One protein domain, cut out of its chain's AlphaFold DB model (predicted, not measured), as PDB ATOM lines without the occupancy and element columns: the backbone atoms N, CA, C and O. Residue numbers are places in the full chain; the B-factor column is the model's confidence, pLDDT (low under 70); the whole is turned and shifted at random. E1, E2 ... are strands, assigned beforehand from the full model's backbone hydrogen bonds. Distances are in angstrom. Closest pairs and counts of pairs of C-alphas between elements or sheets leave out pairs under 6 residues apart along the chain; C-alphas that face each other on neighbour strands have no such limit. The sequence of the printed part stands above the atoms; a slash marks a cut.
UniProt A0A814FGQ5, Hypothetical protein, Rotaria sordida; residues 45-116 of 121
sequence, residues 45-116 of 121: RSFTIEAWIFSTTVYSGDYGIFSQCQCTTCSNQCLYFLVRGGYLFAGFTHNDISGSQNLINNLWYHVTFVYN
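This is residues 45 to 116 of the 121 residues of the protein "Hypothetical protein" of Rotaria sordida (UniProt A0A814FGQ5). A narrow two-strand ribbon, E1 and E6, lies partly face to face with a twisted four-strand sheet, making a small sandwich of two sheets. The 72 printed residues include six named strands, E1 to E6 along the chain, and no named helix: all strand. Both sheets are antiparallel; the larger, E2 E3 E4 E5, is a meander, each strand beside the one before. The whole is compact, radius of gyration of the C-alphas 12.2 A, spans 34 by 24 by 18 A.

E1, residues 47 to 54, is antiparallel to E6, residues 108 to 115; N 49 and O 113 are 2.8 A apart, within hydrogen-bond range. E2, residues 62 to 69, bends by 93 degrees at residue 65. Hairpins join it to E3, residues 78 to 84 (N 63 and O 83, 2.9 A), E3 to E4, residues 87 to 92 (N 82 and O 89, 2.9 A), and E4 to E5, residues 95 to 98 (N 97 and O 90, 2.9 A). The closest C-alphas of E4 and E6, Ala 90 and Phe 113, are 6.7 A apart.

E1, 22.9 A long, begins at C-alpha 47, (8.110, 29.129, 11.263). E2 measures 15.2 A, E3 and E4 16.1 A each, E5 10.3 A. E6, 23.1 A, ends at C-alpha 115, (13.389, 28.855, 10.918).

The printed part has no cut and no long link. The C-alphas farthest apart, Cys 74 and Asn 106, are 34.8 A apart. Residue 58 alone has pLDDT under 70.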
ATOM      1  N   ARG A  45       8.336  22.203  13.656       92.31
ATOM      2  CA  ARG A  45       7.724  23.023  12.602       92.31
ATOM      3  C   ARG A  45       8.693  24.083  12.102       92.31
ATOM      4  O   ARG A  45       9.457  24.654  12.875       92.31
ATOM      5  N   SER A  46       8.617  24.371  10.808       95.00
ATOM      6  CA  SER A  46       9.183  25.599  10.250       95.00
ATOM      7  C   SER A  46       8.278  26.775  10.605       95.00
ATOM      8  O   SER A  46       7.052  26.636  10.586       95.00
ATOM      9  N   PHE A  47       8.861  27.926  10.920       93.88
ATOM     10  CA  PHE A  47       8.110  29.129  11.263       93.88
ATOM     11  C   PHE A  47       8.862  30.389  10.839       93.88
ATOM     12  O   PHE A  47      10.077  30.380  10.656       93.88
ATOM     13  N   THR A  48       8.118  31.485  10.728       95.25
ATOM     14  CA  THR A  48       8.662  32.816  10.471       95.25
ATOM     15  C   THR A  48       8.163  33.757  11.555       95.25
ATOM     16  O   THR A  48       6.975  33.759  11.877       95.25
ATOM     17  N   ILE A  49       9.067  34.557  12.110       94.31
ATOM     18  CA  ILE A  49       8.735  35.710  12.943       94.31
ATOM     19  C   ILE A  49       9.039  36.944  12.108       94.31
ATOM     20  O   ILE A  49      10.171  37.114  11.665       94.31
ATOM     21  N   GLU A  50       8.054  37.812  11.912       95.12
ATOM     22  CA  GLU A  50       8.253  39.106  11.267       95.12
ATOM     23  C   GLU A  50       7.648  40.233  12.101       95.12
ATOM     24  O   GLU A  50       6.641  40.050  12.791       95.12
ATOM     25  N   ALA A  51       8.279  41.402  12.059       92.69
ATOM     26  CA  ALA A  51       7.799  42.586  12.750       92.69
ATOM     27  C   ALA A  51       8.246  43.863  12.036       92.69
ATOM     28  O   ALA A  51       9.312  43.922  11.425       92.69
ATOM     29  N   TRP A  52       7.447  44.916  12.187       92.19
ATOM     30  CA  TRP A  52       7.916  46.281  11.990       92.19
ATOM     31  C   TRP A  52       8.366  46.839  13.334       92.19
ATOM     32  O   TRP A  52       7.588  46.838  14.291       92.19
ATOM     33  N   ILE A  53       9.607  47.314  13.409       92.06
ATOM     34  CA  ILE A  53      10.186  47.867  14.637       92.06
ATOM     35  C   ILE A  53      10.652  49.304  14.432       92.06
ATOM     36  O   ILE A  53      11.133  49.675  13.361       92.06
ATOM     37  N   PHE A  54      10.532  50.094  15.495       90.56
ATOM     38  CA  PHE A  54      11.032  51.459  15.581       90.56
ATOM     39  C   PHE A  54      11.627  51.667  16.968       90.56
ATOM     40  O   PHE A  54      10.922  51.535  17.969       90.56
ATOM     41  N   SER A  55      12.917  51.989  17.031       88.62
ATOM     42  CA  SER A  55      13.594  52.305  18.291       88.62
ATOM     43  C   SER A  55      13.935  53.781  18.363       88.62
ATOM     44  O   SER A  55      14.511  54.341  17.430       88.62
ATOM     45  N   THR A  56      13.639  54.400  19.502       86.25
ATOM     46  CA  THR A  56      14.044  55.774  19.827       86.25
ATOM     47  C   THR A  56      15.339  55.836  20.640       86.25
ATOM     48  O   THR A  56      15.855  56.923  20.884       86.25
ATOM     49  N   THR A  57      15.861  54.695  21.097       79.62
ATOM     50  CA  THR A  57      16.976  54.618  22.055       79.62
ATOM     51  C   THR A  57      18.142  53.811  21.513       79.62
ATOM     52  O   THR A  57      17.957  52.811  20.829       79.62
ATOM     53  N   VAL A  58      19.361  54.241  21.862       69.06
ATOM     54  CA  VAL A  58      20.607  53.568  21.471       69.06
ATOM     55  C   VAL A  58      20.638  52.162  22.068       69.06
ATOM     56  O   VAL A  58      20.448  51.981  23.271       69.06
ATOM     57  N   TYR A  59      20.893  51.170  21.218       72.50
ATOM     58  CA  TYR A  59      20.921  49.754  21.575       72.50
ATOM     59  C   TYR A  59      22.170  49.384  22.397       72.50
ATOM     60  O   TYR A  59      23.071  48.710  21.906       72.50
ATOM     61  N   SER A  60      22.247  49.822  23.657       78.88
ATOM     62  CA  SER A  60      23.339  49.473  24.585       78.88
ATOM     63  C   SER A  60      23.116  48.159  25.351       78.88
ATOM     64  O   SER A  60      23.890  47.831  26.243       78.88
ATOM     65  N   GLY A  61      22.050  47.422  25.036       84.75
ATOM     66  CA  GLY A  61      21.658  46.170  25.684       84.75
ATOM     67  C   GLY A  61      20.759  45.332  24.774       84.75
ATOM     68  O   GLY A  61      20.742  45.555  23.562       84.75
ATOM     69  N   ASP A  62      20.008  44.408  25.373       88.56
ATOM     70  CA  ASP A  62      19.105  43.502  24.661       88.56
ATOM     71  C   ASP A  62      17.674  44.043  24.654       88.56
ATOM     72  O   ASP A  62      17.057  44.240  25.705       88.56
ATOM     73  N   TYR A  63      17.129  44.241  23.457       90.19
ATOM     74  CA  TYR A  63      15.764  44.711  23.240       90.19
ATOM     75  C   TYR A  63      14.964  43.617  22.536       90.19
ATOM     76  O   TYR A  63      15.130  43.378  21.340       90.19
ATOM     77  N   GLY A  64      14.123  42.919  23.300       91.38
ATOM     78  CA  GLY A  64      13.329  41.795  22.807       91.38
ATOM     79  C   GLY A  64      12.195  42.228  21.878       91.38
ATOM     80  O   GLY A  64      11.430  43.132  22.205       91.38
ATOM     81  N   ILE A  65      12.067  41.540  20.743       94.06
ATOM     82  CA  ILE A  65      10.945  41.660  19.800       94.06
ATOM     83  C   ILE A  65       9.951  40.528  20.069       94.06
ATOM     84  O   ILE A  65       8.760  40.759  20.268       94.06
ATOM     85  N   PHE A  66      10.457  39.296  20.122       93.44
ATOM     86  CA  PHE A  66       9.692  38.099  20.444       93.44
ATOM     87  C   PHE A  66      10.554  37.152  21.273       93.44
ATOM     88  O   PHE A  66      11.753  37.011  21.028       93.44
ATOM     89  N   SER A  67       9.948  36.474  22.243       91.94
ATOM     90  CA  SER A  67      10.615  35.376  22.933       91.94
ATOM     91  C   SER A  67       9.615  34.349  23.438       91.94
ATOM     92  O   SER A  67       8.493  34.688  23.816       91.94
ATOM     93  N   GLN A  68      10.058  33.098  23.478       90.25
ATOM     94  CA  GLN A  68       9.374  32.014  24.165       90.25
ATOM     95  C   GLN A  68      10.429  31.170  24.866       90.25
ATOM     96  O   GLN A  68      11.332  30.629  24.230       90.25
ATOM     97  N   CYS A  69      10.334  31.092  26.188       88.56
ATOM     98  CA  CYS A  69      11.398  30.561  27.022       88.56
ATOM     99  C   CYS A  69      10.815  29.647  28.089       88.56
ATOM    100  O   CYS A  69       9.973  30.069  28.879       88.56
ATOM    101  N   GLN A  70      11.262  28.391  28.087       86.38
ATOM    102  CA  GLN A  70      10.903  27.415  29.112       86.38
ATOM    103  C   GLN A  70      11.894  27.450  30.283       86.38
ATOM    104  O   GLN A  70      11.486  27.372  31.438       86.38
ATOM    105  N   CYS A  71      13.190  27.587  29.989       83.88
ATOM    106  CA  CYS A  71      14.266  27.614  30.980       83.88
ATOM    107  C   CYS A  71      15.378  28.568  30.529       83.88
ATOM    108  O   CYS A  71      16.124  28.258  29.602       83.88
ATOM    109  N   THR A  72      15.525  29.704  31.213       81.00
ATOM    110  CA  THR A  72      16.487  30.769  30.865       81.00
ATOM    111  C   THR A  72      17.952  30.344  30.957       81.00
ATOM    112  O   THR A  72      18.805  30.980  30.347       81.00
ATOM    113  N   THR A  73      18.252  29.277  31.697       82.31
ATOM    114  CA  THR A  73      19.616  28.772  31.917       82.31
ATOM    115  C   THR A  73      19.922  27.490  31.143       82.31
ATOM    116  O   THR A  73      21.031  26.973  31.246       82.31
ATOM    117  N   CYS A  74      18.956  26.941  30.403       83.81
ATOM    118  CA  CYS A  74      19.113  25.688  29.672       83.81
ATOM    119  C   CYS A  74      19.400  25.967  28.191       83.81
ATOM    120  O   CYS A  74      18.687  26.742  27.545       83.81
ATOM    121  N   SER A  75      20.397  25.286  27.623       84.75
ATOM    122  CA  SER A  75      20.680  25.356  26.186       84.75
ATOM    123  C   SER A  75      19.460  24.942  25.363       84.75
ATOM    124  O   SER A  75      18.770  23.980  25.705       84.75
ATOM    125  N   ASN A  76      19.216  25.647  24.258       81.81
ATOM    126  CA  ASN A  76      18.140  25.357  23.307       81.81
ATOM    127  C   ASN A  76      16.690  25.436  23.840       81.81
ATOM    128  O   ASN A  76      15.776  24.979  23.159       81.81
ATOM    129  N   GLN A  77      16.445  26.011  25.027       86.00
ATOM    130  CA  GLN A  77      15.090  26.094  25.610       86.00
ATOM    131  C   GLN A  77      14.469  27.494  25.614       86.00
ATOM    132  O   GLN A  77      13.341  27.663  26.091       86.00
ATOM    133  N   CYS A  78      15.177  28.495  25.091       89.06
ATOM    134  CA  CYS A  78      14.631  29.835  24.912       89.06
ATOM    135  C   CYS A  78      14.894  30.318  23.503       89.06
ATOM    136  O   CYS A  78      16.040  30.537  23.127       89.06
ATOM    137  N   LEU A  79      13.806  30.469  22.754       91.38
ATOM    138  CA  LEU A  79      13.783  31.158  21.480       91.38
ATOM    139  C   LEU A  79      13.722  32.658  21.753       91.38
ATOM    140  O   LEU A  79      12.865  33.119  22.515       91.38
ATOM    141  N   TYR A  80      14.597  33.416  21.108       92.31
ATOM    142  CA  TYR A  80      14.564  34.869  21.131       92.31
ATOM    143  C   TYR A  80      14.741  35.441  19.734       92.31
ATOM    144  O   TYR A  80      15.438  34.886  18.889       92.31
ATOM    145  N   PHE A  81      14.113  36.590  19.530       95.38
ATOM    146  CA  PHE A  81      14.386  37.509  18.445       95.38
ATOM    147  C   PHE A  81      14.503  38.901  19.058       95.38
ATOM    148  O   PHE A  81      13.552  39.389  19.679       95.38
ATOM    149  N   LEU A  82      15.687  39.501  18.975       94.12
ATOM    150  CA  LEU A  82      16.022  40.724  19.700       94.12
ATOM    151  C   LEU A  82      17.009  41.593  18.923       94.12
ATOM    152  O   LEU A  82      17.664  41.131  17.988       94.12
ATOM    153  N   VAL A  83      17.144  42.846  19.348       93.69
ATOM    154  CA  VAL A  83      18.248  43.720  18.943       93.69
ATOM    155  C   VAL A  83      19.270  43.783  20.073       93.69
ATOM    156  O   VAL A  83      18.906  44.089  21.208       93.69
ATOM    157  N   ARG A  84      20.543  43.532  19.760       91.56
ATOM    158  CA  ARG A  84      21.685  43.640  20.681       91.56
ATOM    159  C   ARG A  84      22.803  44.414  20.003       91.56
ATOM    160  O   ARG A  84      23.204  44.080  18.891       91.56
ATOM    161  N   GLY A  85      23.299  45.468  20.648       90.06
ATOM    162  CA  GLY A  85      24.396  46.275  20.094       90.06
ATOM    163  C   GLY A  85      24.087  46.899  18.725       90.06
ATOM    164  O   GLY A  85      25.000  47.159  17.949       90.06
ATOM    165  N   GLY A  86      22.804  47.084  18.399       92.06
ATOM    166  CA  GLY A  86      22.348  47.582  17.101       92.06
ATOM    167  C   GLY A  86      22.229  46.518  16.012       92.06
ATOM    168  O   GLY A  86      21.931  46.870  14.882       92.06
ATOM    169  N   TYR A  87      22.419  45.236  16.308       93.56
ATOM    170  CA  TYR A  87      22.247  44.154  15.336       93.56
ATOM    171  C   TYR A  87      21.105  43.236  15.754       93.56
ATOM    172  O   TYR A  87      20.827  43.076  16.944       93.56
ATOM    173  N   LEU A  88      20.432  42.630  14.775       94.62
ATOM    174  CA  LEU A  88      19.439  41.594  15.046       94.62
ATOM    175  C   LEU A  88      20.134  40.308  15.479       94.62
ATOM    176  O   LEU A  88      21.108  39.893  14.858       94.62
ATOM    177  N   PHE A  89      19.581  39.664  16.498       94.38
ATOM    178  CA  PHE A  89      19.948  38.321  16.921       94.38
ATOM    179  C   PHE A  89      18.690  37.475  17.002       94.38
ATOM    180  O   PHE A  89      17.671  37.909  17.549       94.38
ATOM    181  N   ALA A  90      18.772  36.266  16.468       94.06
ATOM    182  CA  ALA A  90      17.700  35.296  16.545       94.06
ATOM    183  C   ALA A  90      18.263  33.900  16.778       94.06
ATOM    184  O   ALA A  90      19.385  33.602  16.377       94.06
ATOM    185  N   GLY A  91      17.474  33.042  17.407       89.56
ATOM    186  CA  GLY A  91      17.829  31.643  17.595       89.56
ATOM    187  C   GLY A  91      17.496  31.167  18.992       89.56
ATOM    188  O   GLY A  91      16.609  31.708  19.658       89.56
ATOM    189  N   PHE A  92      18.207  30.132  19.418       87.00
ATOM    190  CA  PHE A  92      18.018  29.542  20.730       87.00
ATOM    191  C   PHE A  92      19.222  29.821  21.626       87.00
ATOM    192  O   PHE A  92      20.317  30.079  21.135       87.00
ATOM    193  N   THR A  93      19.050  29.746  22.948       82.06
ATOM    194  CA  THR A  93      20.164  29.912  23.898       82.06
ATOM    195  C   THR A  93      21.362  29.038  23.511       82.06
ATOM    196  O   THR A  93      21.231  27.812  23.461       82.06
ATOM    197  N   HIS A  94      22.519  29.679  23.289       77.62
ATOM    198  CA  HIS A  94      23.785  29.088  22.821       77.62
ATOM    199  C   HIS A  94      23.808  28.589  21.363       77.62
ATOM    200  O   HIS A  94      24.713  27.843  20.990       77.62
ATOM    201  N   ASN A  95      22.836  28.987  20.543       82.19
ATOM    202  CA  ASN A  95      22.765  28.686  19.117       82.19
ATOM    203  C   ASN A  95      22.050  29.826  18.375       82.19
ATOM    204  O   ASN A  95      20.895  29.695  17.951       82.19
ATOM    205  N   ASP A  96      22.719  30.972  18.302       84.38
ATOM    206  CA  ASP A  96      22.222  32.190  17.682       84.38
ATOM    207  C   ASP A  96      22.870  32.504  16.340       84.38
ATOM    208  O   ASP A  96      24.038  32.225  16.071       84.38
ATOM    209  N   ILE A  97      22.072  33.158  15.506       91.38
ATOM    210  CA  ILE A  97      22.512  33.836  14.298       91.38
ATOM    211  C   ILE A  97      22.402  35.343  14.513       91.38
ATOM    212  O   ILE A  97      21.530  35.829  15.239       91.38
ATOM    213  N   SER A  98      23.285  36.089  13.855       93.56
ATOM    214  CA  SER A  98      23.261  37.550  13.857       93.56
ATOM    215  C   SER A  98      23.009  38.091  12.455       93.56
ATOM    216  O   SER A  98      23.461  37.532  11.455       93.56
ATOM    217  N   GLY A  99      22.262  39.190  12.386       92.25
ATOM    218  CA  GLY A  99      22.133  39.987  11.176       92.25
ATOM    219  C   GLY A  99      23.383  40.836  10.949       92.25
ATOM    220  O   GLY A  99      24.035  41.271  11.893       92.25
ATOM    221  N   SER A 100      23.696  41.121   9.687       93.50
ATOM    222  CA  SER A 100      24.845  41.955   9.302       93.50
ATOM    223  C   SER A 100      24.544  43.458   9.293       93.50
ATOM    224  O   SER A 100      25.464  44.274   9.324       93.50
ATOM    225  N   GLN A 101      23.265  43.840   9.246       93.38
ATOM    226  CA  GLN A 101      22.845  45.235   9.188       93.38
ATOM    227  C   GLN A 101      22.863  45.871  10.580       93.38
ATOM    228  O   GLN A 101      22.185  45.400  11.493       93.38
ATOM    229  N   ASN A 102      23.573  46.993  10.709       92.56
ATOM    230  CA  ASN A 102      23.465  47.855  11.879       92.56
ATOM    231  C   ASN A 102      22.165  48.677  11.802       92.56
ATOM    232  O   ASN A 102      21.908  49.369  10.812       92.56
ATOM    233  N   LEU A 103      21.341  48.571  12.837       92.06
ATOM    234  CA  LEU A 103      20.102  49.306  13.025       92.06
ATOM    235  C   LEU A 103      20.399  50.626  13.733       92.06
ATOM    236  O   LEU A 103      20.947  50.645  14.836       92.06
ATOM    237  N   ILE A 104      19.975  51.724  13.118       91.19
ATOM    238  CA  ILE A 104      20.060  53.065  13.696       91.19
ATOM    239  C   ILE A 104      18.709  53.488  14.273       91.19
ATOM    240  O   ILE A 104      17.654  52.971  13.907       91.19
ATOM    241  N   ASN A 105      18.739  54.433  15.205       89.75
ATOM    242  CA  ASN A 105      17.529  54.908  15.868       89.75
ATOM    243  C   ASN A 105      16.677  55.779  14.941       89.75
ATOM    244  O   ASN A 105      17.170  56.369  13.980       89.75
ATOM    245  N   ASN A 106      15.409  55.932  15.313       89.12
ATOM    246  CA  ASN A 106      14.417  56.772  14.647       89.12
ATOM    247  C   ASN A 106      14.160  56.387  13.184       89.12
ATOM    248  O   ASN A 106      13.753  57.221  12.377       89.12
ATOM    249  N   LEU A 107      14.375  55.112  12.858       89.62
ATOM    250  CA  LEU A 107      14.081  54.535  11.559       89.62
ATOM    251  C   LEU A 107      13.236  53.275  11.734       89.62
ATOM    252  O   LEU A 107      13.441  52.491  12.663       89.62
ATOM    253  N   TRP A 108      12.271  53.103  10.837       90.31
ATOM    254  CA  TRP A 108      11.485  51.883  10.769       90.31
ATOM    255  C   TRP A 108      12.237  50.795  10.016       90.31
ATOM    256  O   TRP A 108      12.755  51.032   8.925       90.31
ATOM    257  N   TYR A 109      12.209  49.588  10.569       91.50
ATOM    258  CA  TYR A 109      12.737  48.393   9.926       91.50
ATOM    259  C   TYR A 109      11.665  47.314   9.859       91.50
ATOM    260  O   TYR A 109      10.978  47.064  10.850       91.50
ATOM    261  N   HIS A 110      11.550  46.661   8.701       93.31
ATOM    262  CA  HIS A 110      10.903  45.354   8.604       93.31
ATOM    263  C   HIS A 110      11.965  44.311   8.884       93.31
ATOM    264  O   HIS A 110      13.011  44.294   8.231       93.31
ATOM    265  N   VAL A 111      11.729  43.501   9.904       94.44
ATOM    266  CA  VAL A 111      12.698  42.527  10.386       94.44
ATOM    267  C   VAL A 111      12.055  41.158  10.411       94.44
ATOM    268  O   VAL A 111      10.906  41.010  10.826       94.44
ATOM    269  N   THR A 112      12.824  40.162   9.986       95.62
ATOM    270  CA  THR A 112      12.330  38.801   9.811       95.62
ATOM    271  C   THR A 112      13.363  37.804  10.305       95.62
ATOM    272  O   THR A 112      14.557  37.950  10.045       95.62
ATOM    273  N   PHE A 113      12.884  36.768  10.979       93.81
ATOM    274  CA  PHE A 113      13.620  35.549  11.276       93.81
ATOM    275  C   PHE A 113      12.845  34.360  10.711       93.81
ATOM    276  O   PHE A 113      11.644  34.230  10.953       93.81
ATOM    277  N   VAL A 114      13.529  33.501   9.959       94.19
ATOM    278  CA  VAL A 114      12.951  32.297   9.356       94.19
ATOM    279  C   VAL A 114      13.669  31.095   9.937       94.19
ATOM    280  O   VAL A 114      14.891  31.034   9.857       94.19
ATOM    281  N   TYR A 115      12.901  30.152  10.475       93.00
ATOM    282  CA  TYR A 115      13.389  28.855  10.918       93.00
ATOM    283  C   TYR A 115      12.824  27.746  10.029       93.00
ATOM    284  O   TYR A 115      11.607  27.602   9.869       93.00
ATOM    285  N   ASN A 116      13.706  26.928   9.472       93.31
ATOM    286  CA  ASN A 116      13.400  25.741   8.699       93.31
ATOM    287  C   ASN A 116      13.747  24.493   9.512       93.31
ATOM    288  O   ASN A 116      14.913  24.149   9.704       93.31
TER     289      ASN A 116